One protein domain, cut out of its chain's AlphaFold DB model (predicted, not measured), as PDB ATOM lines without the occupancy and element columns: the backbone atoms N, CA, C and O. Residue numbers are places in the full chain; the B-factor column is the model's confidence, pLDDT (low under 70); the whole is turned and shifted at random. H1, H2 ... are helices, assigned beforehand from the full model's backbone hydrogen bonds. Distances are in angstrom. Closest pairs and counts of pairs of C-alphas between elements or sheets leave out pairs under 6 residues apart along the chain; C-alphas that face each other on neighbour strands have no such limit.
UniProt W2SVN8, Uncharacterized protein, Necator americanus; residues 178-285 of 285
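What this domain is: This is residues 178 to 285 of the 285 residues of an uncharacterized protein of Necator americanus (UniProt W2SVN8). A small body with helix H4 in its middle has two helical arms that stick out from it: residues 269 to 285, of which 269 to 284 belong to the long helix H5, and residues 178 to 187 of H1. H3 and the last part of H1 pack on H4. The printed part has 108 residues, with five named helices in the order H1 to H5 and no named strand, and is all helix. It is only just loose, close to compact, with a radius of gyration of the C-alphas of 15.8 A and spans of 50 by 34 by 29 A.

How they stand to each other: H5, residues 255 to 284, is close to but not clearly touching H4, residues 229 to 248; their closest C-alphas, Val 261 and Ile 243, are 6.7 A apart. H5 is also close but not clearly touching to H1, residues 178 to 199, with closest C-alphas Leu 260 and Ala 191 at 7.0 A. H4, the hub, touches H1 through residues 192 to 199 of H1 alone, closest at C-alphas Thr 242 and Ser 199, 6.8 A, at a steep tilt of 49 degrees, the same way. H3, residues 211 to 221, touches H4 at C-alphas Glu 213 and Val 234, 6.3 A, opposite ways at a steep tilt of 69 degrees, only just short of about perpendicular; H4 does this with residues 231 to 238 alone. H2, residues 205 to 208, only just touches H4, with 3 pairs of C-alphas within 8 A, the closest Ile 205 and Thr 242 at 6.6 A. H3 and H5 are apart. Every O i to N i+4 pair is within hydrogen-bond range in H1, H3, H4 and H5; H2 is too short for such a pair.

Where its parts are: H5 is 43.6 A long, from C-alpha 255 at (289.830, 221.873, 137.081) to C-alpha 284 at (308.011, 183.323, 146.193). H1 is 31.1 A long and begins at C-alpha 178, (285.151, 203.213, 160.433). H4 is 28.7 A long.

The domain as a whole: The C-alphas farthest apart, of Lys 201 and Phe 285, are 50.5 A apart. Without the stretches that stand free, the body spans 32 by 25 by 18 A. The printed part has no cut and no long link. Mean pLDDT of the printed part is 70.1; 57 residues are under 70, among them 264 to 285.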
ATOM      1  N   ASP A 178     286.391 203.566 161.153       59.38
ATOM      2  CA  ASP A 178     285.151 203.213 160.433       59.38
ATOM      3  C   ASP A 178     284.268 204.436 160.124       59.38
ATOM      4  O   ASP A 178     283.709 204.573 159.032       59.38
ATOM      5  N   VAL A 179     284.161 205.378 161.069       59.91
ATOM      6  CA  VAL A 179     283.420 206.636 160.861       59.91
ATOM      7  C   VAL A 179     284.122 207.530 159.835       59.91
ATOM      8  O   VAL A 179     283.448 208.217 159.060       59.91
ATOM      9  N   PHE A 180     285.457 207.523 159.804       54.56
ATOM     10  CA  PHE A 180     286.233 208.259 158.806       54.56
ATOM     11  C   PHE A 180     286.105 207.625 157.415       54.56
ATOM     12  O   PHE A 180     285.815 208.344 156.456       54.56
ATOM     13  N   SER A 181     286.186 206.296 157.328       63.56
ATOM     14  CA  SER A 181     285.954 205.503 156.115       63.56
ATOM     15  C   SER A 181     284.560 205.742 155.536       63.56
ATOM     16  O   SER A 181     284.429 206.066 154.359       63.56
ATOM     17  N   ALA A 182     283.509 205.720 156.364       61.56
ATOM     18  CA  ALA A 182     282.140 205.995 155.920       61.56
ATOM     19  C   ALA A 182     281.943 207.443 155.421       61.56
ATOM     20  O   ALA A 182     281.075 207.721 154.585       61.56
ATOM     21  N   LEU A 183     282.719 208.400 155.943       59.19
ATOM     22  CA  LEU A 183     282.687 209.791 155.492       59.19
ATOM     23  C   LEU A 183     283.449 209.974 154.172       59.19
ATOM     24  O   LEU A 183     283.018 210.753 153.318       59.19
ATOM     25  N   GLU A 184     284.570 209.276 154.011       64.38
ATOM     26  CA  GLU A 184     285.362 209.268 152.785       64.38
ATOM     27  C   GLU A 184     284.616 208.557 151.652       64.38
ATOM     28  O   GLU A 184     284.489 209.127 150.571       64.38
ATOM     29  N   GLU A 185     283.966 207.425 151.923       67.38
ATOM     30  CA  GLU A 185     283.130 206.707 150.956       67.38
ATOM     31  C   GLU A 185     281.971 207.579 150.444       67.38
ATOM     32  O   GLU A 185     281.734 207.680 149.239       67.38
ATOM     33  N   LYS A 186     281.296 208.321 151.335       70.06
ATOM     34  CA  LYS A 186     280.250 209.283 150.937       70.06
ATOM     35  C   LYS A 186     280.786 210.404 150.050       70.06
ATOM     36  O   LYS A 186     280.093 210.819 149.121       70.06
ATOM     37  N   LYS A 187     281.999 210.901 150.318       70.44
ATOM     38  CA  LYS A 187     282.651 211.924 149.481       70.44
ATOM     39  C   LYS A 187     283.046 211.358 148.118       70.44
ATOM     40  O   LYS A 187     282.824 212.025 147.110       70.44
ATOM     41  N   THR A 188     283.567 210.135 148.074       70.50
ATOM     42  CA  THR A 188     283.906 209.418 146.837       70.50
ATOM     43  C   THR A 188     282.660 209.156 145.993       70.50
ATOM     44  O   THR A 188     282.673 209.363 144.780       70.50
ATOM     45  N   LEU A 189     281.540 208.814 146.629       71.62
ATOM     46  CA  LEU A 189     280.254 208.623 145.966       71.62
ATOM     47  C   LEU A 189     279.657 209.936 145.438       71.62
ATOM     48  O   LEU A 189     279.134 209.982 144.325       71.62
ATOM     49  N   GLU A 190     279.750 211.026 146.200       70.69
ATOM     50  CA  GLU A 190     279.393 212.374 145.732       70.69
ATOM     51  C   GLU A 190     280.246 212.799 144.525       70.69
ATOM     52  O   GLU A 190     279.714 213.302 143.533       70.69
ATOM     53  N   ALA A 191     281.556 212.543 144.564       69.56
ATOM     54  CA  ALA A 191     282.463 212.809 143.452       69.56
ATOM     55  C   ALA A 191     282.111 211.982 142.205       69.56
ATOM     56  O   ALA A 191     281.988 212.540 141.113       69.56
ATOM     57  N   ALA A 192     281.858 210.682 142.366       68.56
ATOM     58  CA  ALA A 192     281.373 209.807 141.302       68.56
ATOM     59  C   ALA A 192     280.082 210.351 140.676       68.56
ATOM     60  O   ALA A 192     279.990 210.513 139.460       68.56
ATOM     61  N   LYS A 193     279.100 210.735 141.503       74.44
ATOM     62  CA  LYS A 193     277.848 211.346 141.031       74.44
ATOM     63  C   LYS A 193     278.081 212.642 140.255       74.44
ATOM     64  O   LYS A 193     277.365 212.888 139.285       74.44
ATOM     65  N   LYS A 194     279.043 213.478 140.660       72.12
ATOM     66  CA  LYS A 194     279.414 214.691 139.910       72.12
ATOM     67  C   LYS A 194     279.969 214.341 138.526       72.12
ATOM     68  O   LYS A 194     279.491 214.909 137.548       72.12
ATOM     69  N   ILE A 195     280.897 213.385 138.434       69.19
ATOM     70  CA  ILE A 195     281.489 212.939 137.159       69.19
ATOM     71  C   ILE A 195     280.407 212.355 136.237       69.19
ATOM     72  O   ILE A 195     280.287 212.769 135.088       69.19
ATOM     73  N   LEU A 196     279.536 211.491 136.766       70.69
ATOM     74  CA  LEU A 196     278.417 210.899 136.020       70.69
ATOM     75  C   LEU A 196     277.379 211.927 135.540       70.69
ATOM     76  O   LEU A 196     276.766 211.775 134.487       70.69
ATOM     77  N   ARG A 197     277.160 213.014 136.289       73.00
ATOM     78  CA  ARG A 197     276.286 214.109 135.828       73.00
ATOM     79  C   ARG A 197     276.895 214.902 134.679       73.00
ATOM     80  O   ARG A 197     276.145 215.455 133.876       73.00
ATOM     81  N   ILE A 198     278.220 215.016 134.636       65.75
ATOM     82  CA  ILE A 198     278.928 215.662 133.529       65.75
ATOM     83  C   ILE A 198     278.850 214.755 132.304       65.75
ATOM     84  O   ILE A 198     278.467 215.234 131.239       65.75
ATOM     85  N   SER A 199     279.073 213.450 132.474       60.47
ATOM     86  CA  SER A 199     278.979 212.506 131.362       60.47
ATOM     87  C   SER A 199     277.582 212.421 130.757       60.47
ATOM     88  O   SER A 199     277.449 212.406 129.542       60.47
ATOM     89  N   HIS A 200     276.524 212.499 131.567       64.38
ATOM     90  CA  HIS A 200     275.149 212.539 131.055       64.38
ATOM     91  C   HIS A 200     274.855 213.784 130.185       64.38
ATOM     92  O   HIS A 200     273.922 213.781 129.378       64.38
ATOM     93  N   LYS A 201     275.606 214.884 130.328       63.38
ATOM     94  CA  LYS A 201     275.467 216.045 129.429       63.38
ATOM     95  C   LYS A 201     276.106 215.786 128.063       63.38
ATOM     96  O   LYS A 201     275.670 216.373 127.073       63.38
ATOM     97  N   GLU A 202     277.083 214.889 127.995       64.31
ATOM     98  CA  GLU A 202     277.715 214.443 126.761       64.31
ATOM     99  C   GLU A 202     277.081 213.143 126.262       64.31
ATOM    100  O   GLU A 202     277.458 212.037 126.641       64.31
ATOM    101  N   LYS A 203     276.164 213.268 125.295       65.94
ATOM    102  CA  LYS A 203     275.535 212.130 124.591       65.94
ATOM    103  C   LYS A 203     276.529 211.142 123.960       65.94
ATOM    104  O   LYS A 203     276.135 210.071 123.509       65.94
ATOM    105  N   ALA A 204     277.802 211.510 123.857       61.19
ATOM    106  CA  ALA A 204     278.848 210.627 123.374       61.19
ATOM    107  C   ALA A 204     279.216 209.537 124.395       61.19
ATOM    108  O   ALA A 204     279.462 208.406 123.988       61.19
ATOM    109  N   ILE A 205     279.144 209.828 125.698       65.25
ATOM    110  CA  ILE A 205     279.407 208.841 126.757       65.25
ATOM    111  C   ILE A 205     278.218 207.881 126.913       65.25
ATOM    112  O   ILE A 205     278.385 206.705 127.214       65.25
ATOM    113  N   GLU A 206     277.007 208.325 126.573       64.50
ATOM    114  CA  GLU A 206     275.838 207.439 126.475       64.50
ATOM    115  C   GLU A 206     276.037 206.316 125.436       64.50
ATOM    116  O   GLU A 206     275.479 205.232 125.592       64.50
ATOM    117  N   LYS A 207     276.867 206.548 124.404       68.69
ATOM    118  CA  LYS A 207     277.198 205.549 123.372       68.69
ATOM    119  C   LYS A 207     278.332 204.603 123.764       68.69
ATOM    120  O   LYS A 207     278.446 203.545 123.150       68.69
ATOM    121  N   THR A 208     279.179 204.970 124.726       67.62
ATOM    122  CA  THR A 208     280.270 204.102 125.208       67.62
ATOM    123  C   THR A 208     279.797 203.120 126.281       67.62
ATOM    124  O   THR A 208     280.465 202.123 126.559       67.62
ATOM    125  N   LEU A 209     278.624 203.379 126.855       75.25
ATOM    126  CA  LEU A 209     277.986 202.563 127.877       75.25
ATOM    127  C   LEU A 209     277.086 201.485 127.279       75.25
ATOM    128  O   LEU A 209     276.371 201.714 126.301       75.25
ATOM    129  N   THR A 210     277.092 200.296 127.883       84.31
ATOM    130  CA  THR A 210     276.156 199.241 127.482       84.31
ATOM    131  C   THR A 210     274.741 199.577 127.964       84.31
ATOM    132  O   THR A 210     274.535 200.346 128.906       84.31
ATOM    133  N   LYS A 211     273.726 198.995 127.313       82.62
ATOM    134  CA  LYS A 211     272.314 199.220 127.677       82.62
ATOM    135  C   LYS A 211     272.028 198.834 129.134       82.62
ATOM    136  O   LYS A 211     271.281 199.533 129.809       82.62
ATOM    137  N   GLU A 212     272.660 197.765 129.607       84.00
ATOM    138  CA  GLU A 212     272.539 197.258 130.978       84.00
ATOM    139  C   GLU A 212     273.150 198.230 131.996       84.00
ATOM    140  O   GLU A 212     272.511 198.565 132.994       84.00
ATOM    141  N   GLU A 213     274.349 198.753 131.719       83.94
ATOM    142  CA  GLU A 213     275.018 199.746 132.568       83.94
ATOM    143  C   GLU A 213     274.175 201.024 132.685       83.94
ATOM    144  O   GLU A 213     273.933 201.519 133.789       83.94
ATOM    145  N   ASN A 214     273.650 201.514 131.558       83.12
ATOM    146  CA  ASN A 214     272.779 202.690 131.523       83.12
ATOM    147  C   ASN A 214     271.469 202.476 132.287       83.12
ATOM    148  O   ASN A 214     270.994 203.391 132.966       83.12
ATOM    149  N   GLU A 215     270.875 201.286 132.206       84.62
ATOM    150  CA  GLU A 215     269.645 200.972 132.927       84.62
ATOM    151  C   GLU A 215     269.876 200.925 134.443       84.62
ATOM    152  O   GLU A 215     269.098 201.513 135.197       84.62
ATOM    153  N   ILE A 216     270.961 200.288 134.893       85.12
ATOM    154  CA  ILE A 216     271.333 200.221 136.314       85.12
ATOM    155  C   ILE A 216     271.609 201.623 136.853       85.12
ATOM    156  O   ILE A 216     271.070 202.002 137.891       85.12
ATOM    157  N   ILE A 217     272.367 202.436 136.119       83.12
ATOM    158  CA  ILE A 217     272.660 203.821 136.494       83.12
ATOM    159  C   ILE A 217     271.386 204.657 136.564       83.12
ATOM    160  O   ILE A 217     271.160 205.370 137.543       83.12
ATOM    161  N   SER A 218     270.514 204.540 135.563       83.75
ATOM    162  CA  SER A 218     269.239 205.261 135.531       83.75
ATOM    163  C   SER A 218     268.347 204.861 136.706       83.75
ATOM    164  O   SER A 218     267.792 205.721 137.396       83.75
ATOM    165  N   LYS A 219     268.249 203.557 136.994       84.75
ATOM    166  CA  LYS A 219     267.516 203.033 138.150       84.75
ATOM    167  C   LYS A 219     268.121 203.533 139.462       84.75
ATOM    168  O   LYS A 219     267.364 203.993 140.316       84.75
ATOM    169  N   PHE A 220     269.446 203.544 139.595       85.38
ATOM    170  CA  PHE A 220     270.147 204.030 140.786       85.38
ATOM    171  C   PHE A 220     269.903 205.520 141.028       85.38
ATOM    172  O   PHE A 220     269.476 205.913 142.113       85.38
ATOM    173  N   PHE A 221     270.081 206.365 140.010       81.12
ATOM    174  CA  PHE A 221     269.837 207.804 140.135       81.12
ATOM    175  C   PHE A 221     268.365 208.148 140.357       81.12
ATOM    176  O   PHE A 221     268.068 209.152 141.006       81.12
ATOM    177  N   SER A 222     267.447 207.315 139.864       81.88
ATOM    178  CA  SER A 222     266.017 207.442 140.164       81.88
ATOM    179  C   SER A 222     265.629 206.935 141.561       81.88
ATOM    180  O   SER A 222     264.477 207.095 141.956       81.88
ATOM    181  N   GLY A 223     266.566 206.335 142.307       83.69
ATOM    182  CA  GLY A 223     266.323 205.758 143.630       83.69
ATOM    183  C   GLY A 223     265.500 204.467 143.608       83.69
ATOM    184  O   GLY A 223     264.976 204.067 144.642       83.69
ATOM    185  N   LYS A 224     265.356 203.826 142.438       85.88
ATOM    186  CA  LYS A 224     264.600 202.573 142.273       85.88
ATOM    187  C   LYS A 224     265.361 201.343 142.755       85.88
ATOM    188  O   LYS A 224     264.730 200.328 143.026       85.88
ATOM    189  N   ILE A 225     266.689 201.425 142.822       81.69
ATOM    190  CA  ILE A 225     267.546 200.365 143.357       81.69
ATOM    191  C   ILE A 225     268.377 200.909 144.524       81.69
ATOM    192  O   ILE A 225     268.814 202.066 144.459       81.69
ATOM    193  N   PRO A 226     268.565 200.114 145.592       83.31
ATOM    194  CA  PRO A 226     269.438 200.474 146.698       83.31
ATOM    195  C   PRO A 226     270.909 200.491 146.262       83.31
ATOM    196  O   PRO A 226     271.277 200.061 145.168       83.31
ATOM    197  N   TYR A 227     271.750 201.067 147.118       81.62
ATOM    198  CA  TYR A 227     273.192 201.079 146.915       81.62
ATOM    199  C   TYR A 227     273.773 199.722 147.323       81.62
ATOM    200  O   TYR A 227     273.954 199.470 148.511       81.62
ATOM    201  N   ASP A 228     274.044 198.882 146.324       84.12
ATOM    202  CA  ASP A 228     274.568 197.522 146.485       84.12
ATOM    203  C   ASP A 228     275.928 197.356 145.786       84.12
ATOM    204  O   ASP A 228     276.288 198.138 144.901       84.12
ATOM    205  N   GLN A 229     276.652 196.275 146.105       82.25
ATOM    206  CA  GLN A 229     277.951 195.946 145.496       82.25
ATOM    207  C   GLN A 229     277.890 195.873 143.961       82.25
ATOM    208  O   GLN A 229     278.807 196.309 143.268       82.25
ATOM    209  N   THR A 230     276.791 195.361 143.401       82.50
ATOM    210  CA  THR A 230     276.591 195.311 141.947       82.50
ATOM    211  C   THR A 230     276.534 196.712 141.341       82.50
ATOM    212  O   THR A 230     277.130 196.957 140.293       82.50
ATOM    213  N   VAL A 231     275.857 197.648 142.010       84.56
ATOM    214  CA  VAL A 231     275.756 199.047 141.572       84.56
ATOM    215  C   VAL A 231     277.111 199.737 141.680       84.56
ATOM    216  O   VAL A 231     277.485 200.472 140.774       84.56
ATOM    217  N   LEU A 232     277.856 199.456 142.749       83.94
ATOM    218  CA  LEU A 232     279.239 199.890 142.952       83.94
ATOM    219  C   LEU A 232     280.150 199.458 141.799       83.94
ATOM    220  O   LEU A 232     280.763 200.310 141.167       83.94
ATOM    221  N   ASN A 233     280.166 198.166 141.466       84.69
ATOM    222  CA  ASN A 233     281.002 197.632 140.389       84.69
ATOM    223  C   ASN A 233     280.629 198.227 139.021       84.69
ATOM    224  O   ASN A 233     281.497 198.489 138.190       84.69
ATOM    225  N   VAL A 234     279.334 198.449 138.771       85.75
ATOM    226  CA  VAL A 234     278.863 199.105 137.542       85.75
ATOM    227  C   VAL A 234     279.293 200.569 137.518       85.75
ATOM    228  O   VAL A 234     279.852 201.013 136.522       85.75
ATOM    229  N   LEU A 235     279.085 201.315 138.608       82.00
ATOM    230  CA  LEU A 235     279.528 202.706 138.737       82.00
ATOM    231  C   LEU A 235     281.032 202.837 138.504       82.00
ATOM    232  O   LEU A 235     281.441 203.767 137.819       82.00
ATOM    233  N   ASP A 236     281.826 201.912 139.036       82.88
ATOM    234  CA  ASP A 236     283.278 201.911 138.889       82.88
ATOM    235  C   ASP A 236     283.699 201.744 137.422       82.88
ATOM    236  O   ASP A 236     284.334 202.631 136.856       82.88
ATOM    237  N   ARG A 237     283.180 200.713 136.742       84.12
ATOM    238  CA  ARG A 237     283.414 200.489 135.303       84.12
ATOM    239  C   ARG A 237     282.970 201.664 134.436       84.12
ATOM    240  O   ARG A 237     283.625 202.006 133.453       84.12
ATOM    241  N   VAL A 238     281.834 202.274 134.765       83.31
ATOM    242  CA  VAL A 238     281.332 203.445 134.038       83.31
ATOM    243  C   VAL A 238     282.222 204.659 134.259       83.31
ATOM    244  O   VAL A 238     282.444 205.429 133.323       83.31
ATOM    245  N   LEU A 239     282.735 204.842 135.473       80.62
ATOM    246  CA  LEU A 239     283.663 205.921 135.782       80.62
ATOM    247  C   LEU A 239     284.978 205.734 135.033       80.62
ATOM    248  O   LEU A 239     285.435 206.708 134.447       80.62
ATOM    249  N   ASP A 240     285.510 204.518 134.942       81.81
ATOM    250  CA  ASP A 240     286.716 204.234 134.155       81.81
ATOM    251  C   ASP A 240     286.510 204.540 132.668       81.81
ATOM    252  O   ASP A 240     287.256 205.326 132.087       81.81
ATOM    253  N   LYS A 241     285.419 204.047 132.067       83.00
ATOM    254  CA  LYS A 241     285.064 204.359 130.667       83.00
ATOM    255  C   LYS A 241     284.879 205.856 130.427       83.00
ATOM    256  O   LYS A 241     285.246 206.379 129.376       83.00
ATOM    257  N   THR A 242     284.283 206.548 131.397       77.06
ATOM    258  CA  THR A 242     284.103 208.000 131.347       77.06
ATOM    259  C   THR A 242     285.458 208.699 131.413       77.06
ATOM    260  O   THR A 242     285.712 209.603 130.628       77.06
ATOM    261  N   ILE A 243     286.348 208.273 132.307       77.88
ATOM    262  CA  ILE A 243     287.696 208.826 132.459       77.88
ATOM    263  C   ILE A 243     288.524 208.621 131.187       77.88
ATOM    264  O   ILE A 243     289.181 209.565 130.745       77.88
ATOM    265  N   ASP A 244     288.462 207.438 130.581       80.44
ATOM    266  CA  ASP A 244     289.151 207.140 129.326       80.44
ATOM    267  C   ASP A 244     288.627 208.011 128.184       80.44
ATOM    268  O   ASP A 244     289.415 208.639 127.478       80.44
ATOM    269  N   TYR A 245     287.303 208.143 128.053       77.19
ATOM    270  CA  TYR A 245     286.684 209.017 127.053       77.19
ATOM    271  C   TYR A 245     287.108 210.485 127.229       77.19
ATOM    272  O   TYR A 245     287.459 211.177 126.274       77.19
ATOM    273  N   LEU A 246     287.117 210.968 128.468       74.50
ATOM    274  CA  LEU A 246     287.523 212.328 128.807       74.50
ATOM    275  C   LEU A 246     289.007 212.600 128.486       74.50
ATOM    276  O   LEU A 246     289.363 213.730 128.140       74.50
ATOM    277  N   GLN A 247     289.868 211.581 128.574       73.25
ATOM    278  CA  GLN A 247     291.281 211.664 128.191       73.25
ATOM    279  C   GLN A 247     291.466 211.656 126.671       73.25
ATOM    280  O   GLN A 247     292.191 212.503 126.149       73.25
ATOM    281  N   THR A 248     290.809 210.738 125.957       73.75
ATOM    282  CA  THR A 248     290.963 210.600 124.499       73.75
ATOM    283  C   THR A 248     290.369 211.775 123.732       73.75
ATOM    284  O   THR A 248     290.911 212.170 122.701       73.75
ATOM    285  N   HIS A 249     289.284 212.365 124.236       66.94
ATOM    286  CA  HIS A 249     288.589 213.460 123.561       66.94
ATOM    287  C   HIS A 249     289.004 214.855 124.035       66.94
ATOM    288  O   HIS A 249     288.509 215.842 123.491       66.94
ATOM    289  N   GLY A 250     289.919 214.967 125.009       58.91
ATOM    290  CA  GLY A 250     290.488 216.253 125.431       58.91
ATOM    291  C   GLY A 250     289.433 217.288 125.839       58.91
ATOM    292  O   GLY A 250     289.647 218.491 125.688       58.91
ATOM    293  N   THR A 251     288.277 216.828 126.319       60.12
ATOM    294  CA  THR A 251     287.146 217.675 126.706       60.12
ATOM    295  C   THR A 251     287.589 218.687 127.760       60.12
ATOM    296  O   THR A 251     288.316 218.345 128.698       60.12
ATOM    297  N   THR A 252     287.161 219.942 127.608       54.56
ATOM    298  CA  THR A 252     287.416 221.046 128.541       54.56
ATOM    299  C   THR A 252     286.702 220.797 129.867       54.56
ATOM    300  O   THR A 252     285.645 221.342 130.168       54.56
ATOM    301  N   LEU A 253     287.293 219.919 130.667       61.16
ATOM    302  CA  LEU A 253     286.847 219.603 132.009       61.16
ATOM    303  C   LEU A 253     287.267 220.699 132.970       61.16
ATOM    304  O   LEU A 253     288.408 221.169 132.952       61.16
ATOM    305  N   ASP A 254     286.335 221.029 133.852       57.19
ATOM    306  CA  ASP A 254     286.560 221.914 134.978       57.19
ATOM    307  C   ASP A 254     287.738 221.401 135.842       57.19
ATOM    308  O   ASP A 254     287.853 220.185 136.064       57.19
ATOM    309  N   PRO A 255     288.645 222.273 136.322       60.94
ATOM    310  CA  PRO A 255     289.830 221.873 137.081       60.94
ATOM    311  C   PRO A 255     289.515 221.064 138.350       60.94
ATOM    312  O   PRO A 255     290.328 220.227 138.743       60.94
ATOM    313  N   GLU A 256     288.339 221.243 138.966       60.06
ATOM    314  CA  GLU A 256     287.888 220.402 140.086       60.06
ATOM    315  C   GLU A 256     287.672 218.948 139.633       60.06
ATOM    316  O   GLU A 256     288.082 218.005 140.310       60.06
ATOM    317  N   THR A 257     287.102 218.759 138.441       64.94
ATOM    318  CA  THR A 257     286.830 217.431 137.877       64.94
ATOM    319  C   THR A 257     288.121 216.741 137.449       64.94
ATOM    320  O   THR A 257     288.291 215.557 137.725       64.94
ATOM    321  N   LYS A 258     289.081 217.481 136.876       67.00
ATOM    322  CA  LYS A 258     290.419 216.941 136.572       67.00
ATOM    323  C   LYS A 258     291.116 216.393 137.818       67.00
ATOM    324  O   LYS A 258     291.645 215.287 137.774       67.00
ATOM    325  N   ARG A 259     291.050 217.113 138.946       67.62
ATOM    326  CA  ARG A 259     291.618 216.644 140.224       67.62
ATOM    327  C   ARG A 259     290.923 215.391 140.754       67.62
ATOM    328  O   ARG A 259     291.590 214.527 141.311       67.62
ATOM    329  N   LEU A 260     289.604 215.278 140.584       66.06
ATOM    330  CA  LEU A 260     288.857 214.080 140.981       66.06
ATOM    331  C   LEU A 260     289.231 212.858 140.131       66.06
ATOM    332  O   LEU A 260     289.396 211.770 140.678       66.06
ATOM    333  N   VAL A 261     289.419 213.047 138.822       67.81
ATOM    334  CA  VAL A 261     289.897 211.996 137.910       67.81
ATOM    335  C   VAL A 261     291.309 211.547 138.289       67.81
ATOM    336  O   VAL A 261     291.566 210.353 138.400       67.81
ATOM    337  N   GLU A 262     292.212 212.490 138.551       71.06
ATOM    338  CA  GLU A 262     293.593 212.193 138.937       71.06
ATOM    339  C   GLU A 262     293.681 211.504 140.309       71.06
ATOM    340  O   GLU A 262     294.440 210.545 140.466       71.06
ATOM    341  N   LYS A 263     292.851 211.915 141.285       74.38
ATOM    342  CA  LYS A 263     292.754 211.252 142.596       74.38
ATOM    343  C   LYS A 263     292.313 209.792 142.444       74.38
ATOM    344  O   LYS A 263     292.975 208.912 142.986       74.38
ATOM    345  N   ARG A 264     291.259 209.533 141.658       67.44
ATOM    346  CA  ARG A 264     290.758 208.170 141.414       67.44
ATOM    347  C   ARG A 264     291.795 207.305 140.694       67.44
ATOM    348  O   ARG A 264     291.995 206.156 141.067       67.44
ATOM    349  N   LYS A 265     292.520 207.870 139.721       69.12
ATOM    350  CA  LYS A 265     293.601 207.162 139.015       69.12
ATOM    351  C   LYS A 265     294.734 206.763 139.955       69.12
ATOM    352  O   LYS A 265     295.282 205.672 139.837       69.12
ATOM    353  N   LYS A 266     295.083 207.648 140.892       69.31
ATOM    354  CA  LYS A 266     296.098 207.363 141.905       69.31
ATOM    355  C   LYS A 266     295.640 206.239 142.831       69.31
ATOM    356  O   LYS A 266     296.429 205.337 143.076       69.31
ATOM    357  N   GLU A 267     294.389 206.250 143.288       63.16
ATOM    358  CA  GLU A 267     293.818 205.173 144.113       63.16
ATOM    359  C   GLU A 267     293.797 203.820 143.366       63.16
ATOM    360  O   GLU A 267     294.350 202.857 143.896       63.16
ATOM    361  N   ASN A 268     293.334 203.758 142.107       61.56
ATOM    362  CA  ASN A 268     293.374 202.522 141.298       61.56
ATOM    363  C   ASN A 268     294.799 202.012 141.052       61.56
ATOM    364  O   ASN A 268     295.088 200.845 141.283       61.56
ATOM    365  N   ALA A 269     295.733 202.892 140.682       60.88
ATOM    366  CA  ALA A 269     297.128 202.498 140.472       60.88
ATOM    367  C   ALA A 269     297.811 201.993 141.757       60.88
ATOM    368  O   ALA A 269     298.842 201.320 141.692       60.88
ATOM    369  N   THR A 270     297.278 202.352 142.928       59.28
ATOM    370  CA  THR A 270     297.771 201.838 144.209       59.28
ATOM    371  C   THR A 270     297.190 200.456 144.505       59.28
ATOM    372  O   THR A 270     297.920 199.616 145.024       59.28
ATOM    373  N   MET A 271     295.932 200.197 144.127       55.22
ATOM    374  CA  MET A 271     295.317 198.867 144.204       55.22
ATOM    375  C   MET A 271     295.963 197.866 143.240       55.22
ATOM    376  O   MET A 271     296.399 196.813 143.693       55.22
ATOM    377  N   ASP A 272     296.174 198.230 141.972       57.59
ATOM    378  CA  ASP A 272     296.829 197.346 140.991       57.59
ATOM    379  C   ASP A 272     298.254 196.951 141.430       57.59
ATOM    380  O   ASP A 272     298.702 195.820 141.244       57.59
ATOM    381  N   LYS A 273     298.979 197.877 142.076       58.69
ATOM    382  CA  LYS A 273     300.305 197.597 142.652       58.69
ATOM    383  C   LYS A 273     300.254 196.729 143.906       58.69
ATOM    384  O   LYS A 273     301.250 196.076 144.202       58.69
ATOM    385  N   ALA A 274     299.163 196.759 144.667       56.81
ATOM    386  CA  ALA A 274     298.989 195.900 145.834       56.81
ATOM    387  C   ALA A 274     298.691 194.458 145.401       56.81
ATOM    388  O   ALA A 274     299.311 193.533 145.924       56.81
ATOM    389  N   ASP A 275     297.847 194.281 144.384       56.75
ATOM    390  CA  ASP A 275     297.523 192.968 143.821       56.75
ATOM    391  C   ASP A 275     298.747 192.323 143.157       56.75
ATOM    392  O   ASP A 275     299.068 191.169 143.436       56.75
ATOM    393  N   GLN A 276     299.545 193.099 142.416       54.59
ATOM    394  CA  GLN A 276     300.793 192.613 141.816       54.59
ATOM    395  C   GLN A 276     301.859 192.214 142.857       54.59
ATOM    396  O   GLN A 276     302.711 191.364 142.600       54.59
ATOM    397  N   LYS A 277     301.826 192.820 144.051       54.69
ATOM    398  CA  LYS A 277     302.748 192.497 145.151       54.69
ATOM    399  C   LYS A 277     302.315 191.245 145.917       54.69
ATOM    400  O   LYS A 277     303.178 190.529 146.419       54.69
ATOM    401  N   ASN A 278     301.009 190.984 145.986       53.47
ATOM    402  CA  ASN A 278     300.462 189.751 146.546       53.47
ATOM    403  C   ASN A 278     300.718 188.554 145.619       53.47
ATOM    404  O   ASN A 278     301.122 187.510 146.118       53.47
ATOM    405  N   ASP A 279     300.605 188.720 144.298       51.72
ATOM    406  CA  ASP A 279     300.970 187.672 143.326       51.72
ATOM    407  C   ASP A 279     302.460 187.304 143.409       51.72
ATOM    408  O   ASP A 279     302.819 186.128 143.435       51.72
ATOM    409  N   TRP A 280     303.343 188.299 143.560       57.28
ATOM    410  CA  TRP A 280     304.771 188.039 143.766       57.28
ATOM    411  C   TRP A 280     305.057 187.291 145.080       57.28
ATOM    412  O   TRP A 280     305.935 186.433 145.125       57.28
ATOM    413  N   LEU A 281     304.309 187.590 146.147       53.91
ATOM    414  CA  LEU A 281     304.438 186.909 147.440       53.91
ATOM    415  C   LEU A 281     303.942 185.458 147.396       53.91
ATOM    416  O   LEU A 281     304.527 184.629 148.079       53.91
ATOM    417  N   VAL A 282     302.921 185.145 146.594       60.22
ATOM    418  CA  VAL A 282     302.402 183.773 146.426       60.22
ATOM    419  C   VAL A 282     303.311 182.916 145.539       60.22
ATOM    420  O   VAL A 282     303.385 181.708 145.732       60.22
ATOM    421  N   GLU A 283     304.040 183.509 144.589       56.75
ATOM    422  CA  GLU A 283     305.024 182.759 143.795       56.75
ATOM    423  C   GLU A 283     306.368 182.545 144.511       56.75
ATOM    424  O   GLU A 283     307.142 181.683 144.095       56.75
ATOM    425  N   HIS A 284     306.689 183.335 145.543       57.69
ATOM    426  CA  HIS A 284     308.011 183.323 146.193       57.69
ATOM    427  C   HIS A 284     308.002 182.883 147.671       57.69
ATOM    428  O   HIS A 284     309.064 182.898 148.302       57.69
ATOM    429  N   PHE A 285     306.854 182.460 148.214       49.09
ATOM    430  CA  PHE A 285     306.716 181.802 149.523       49.09
ATOM    431  C   PHE A 285     305.851 180.548 149.423       49.09
ATOM    432  O   PHE A 285     306.204 179.560 150.107       49.09
TER     433      PHE A 285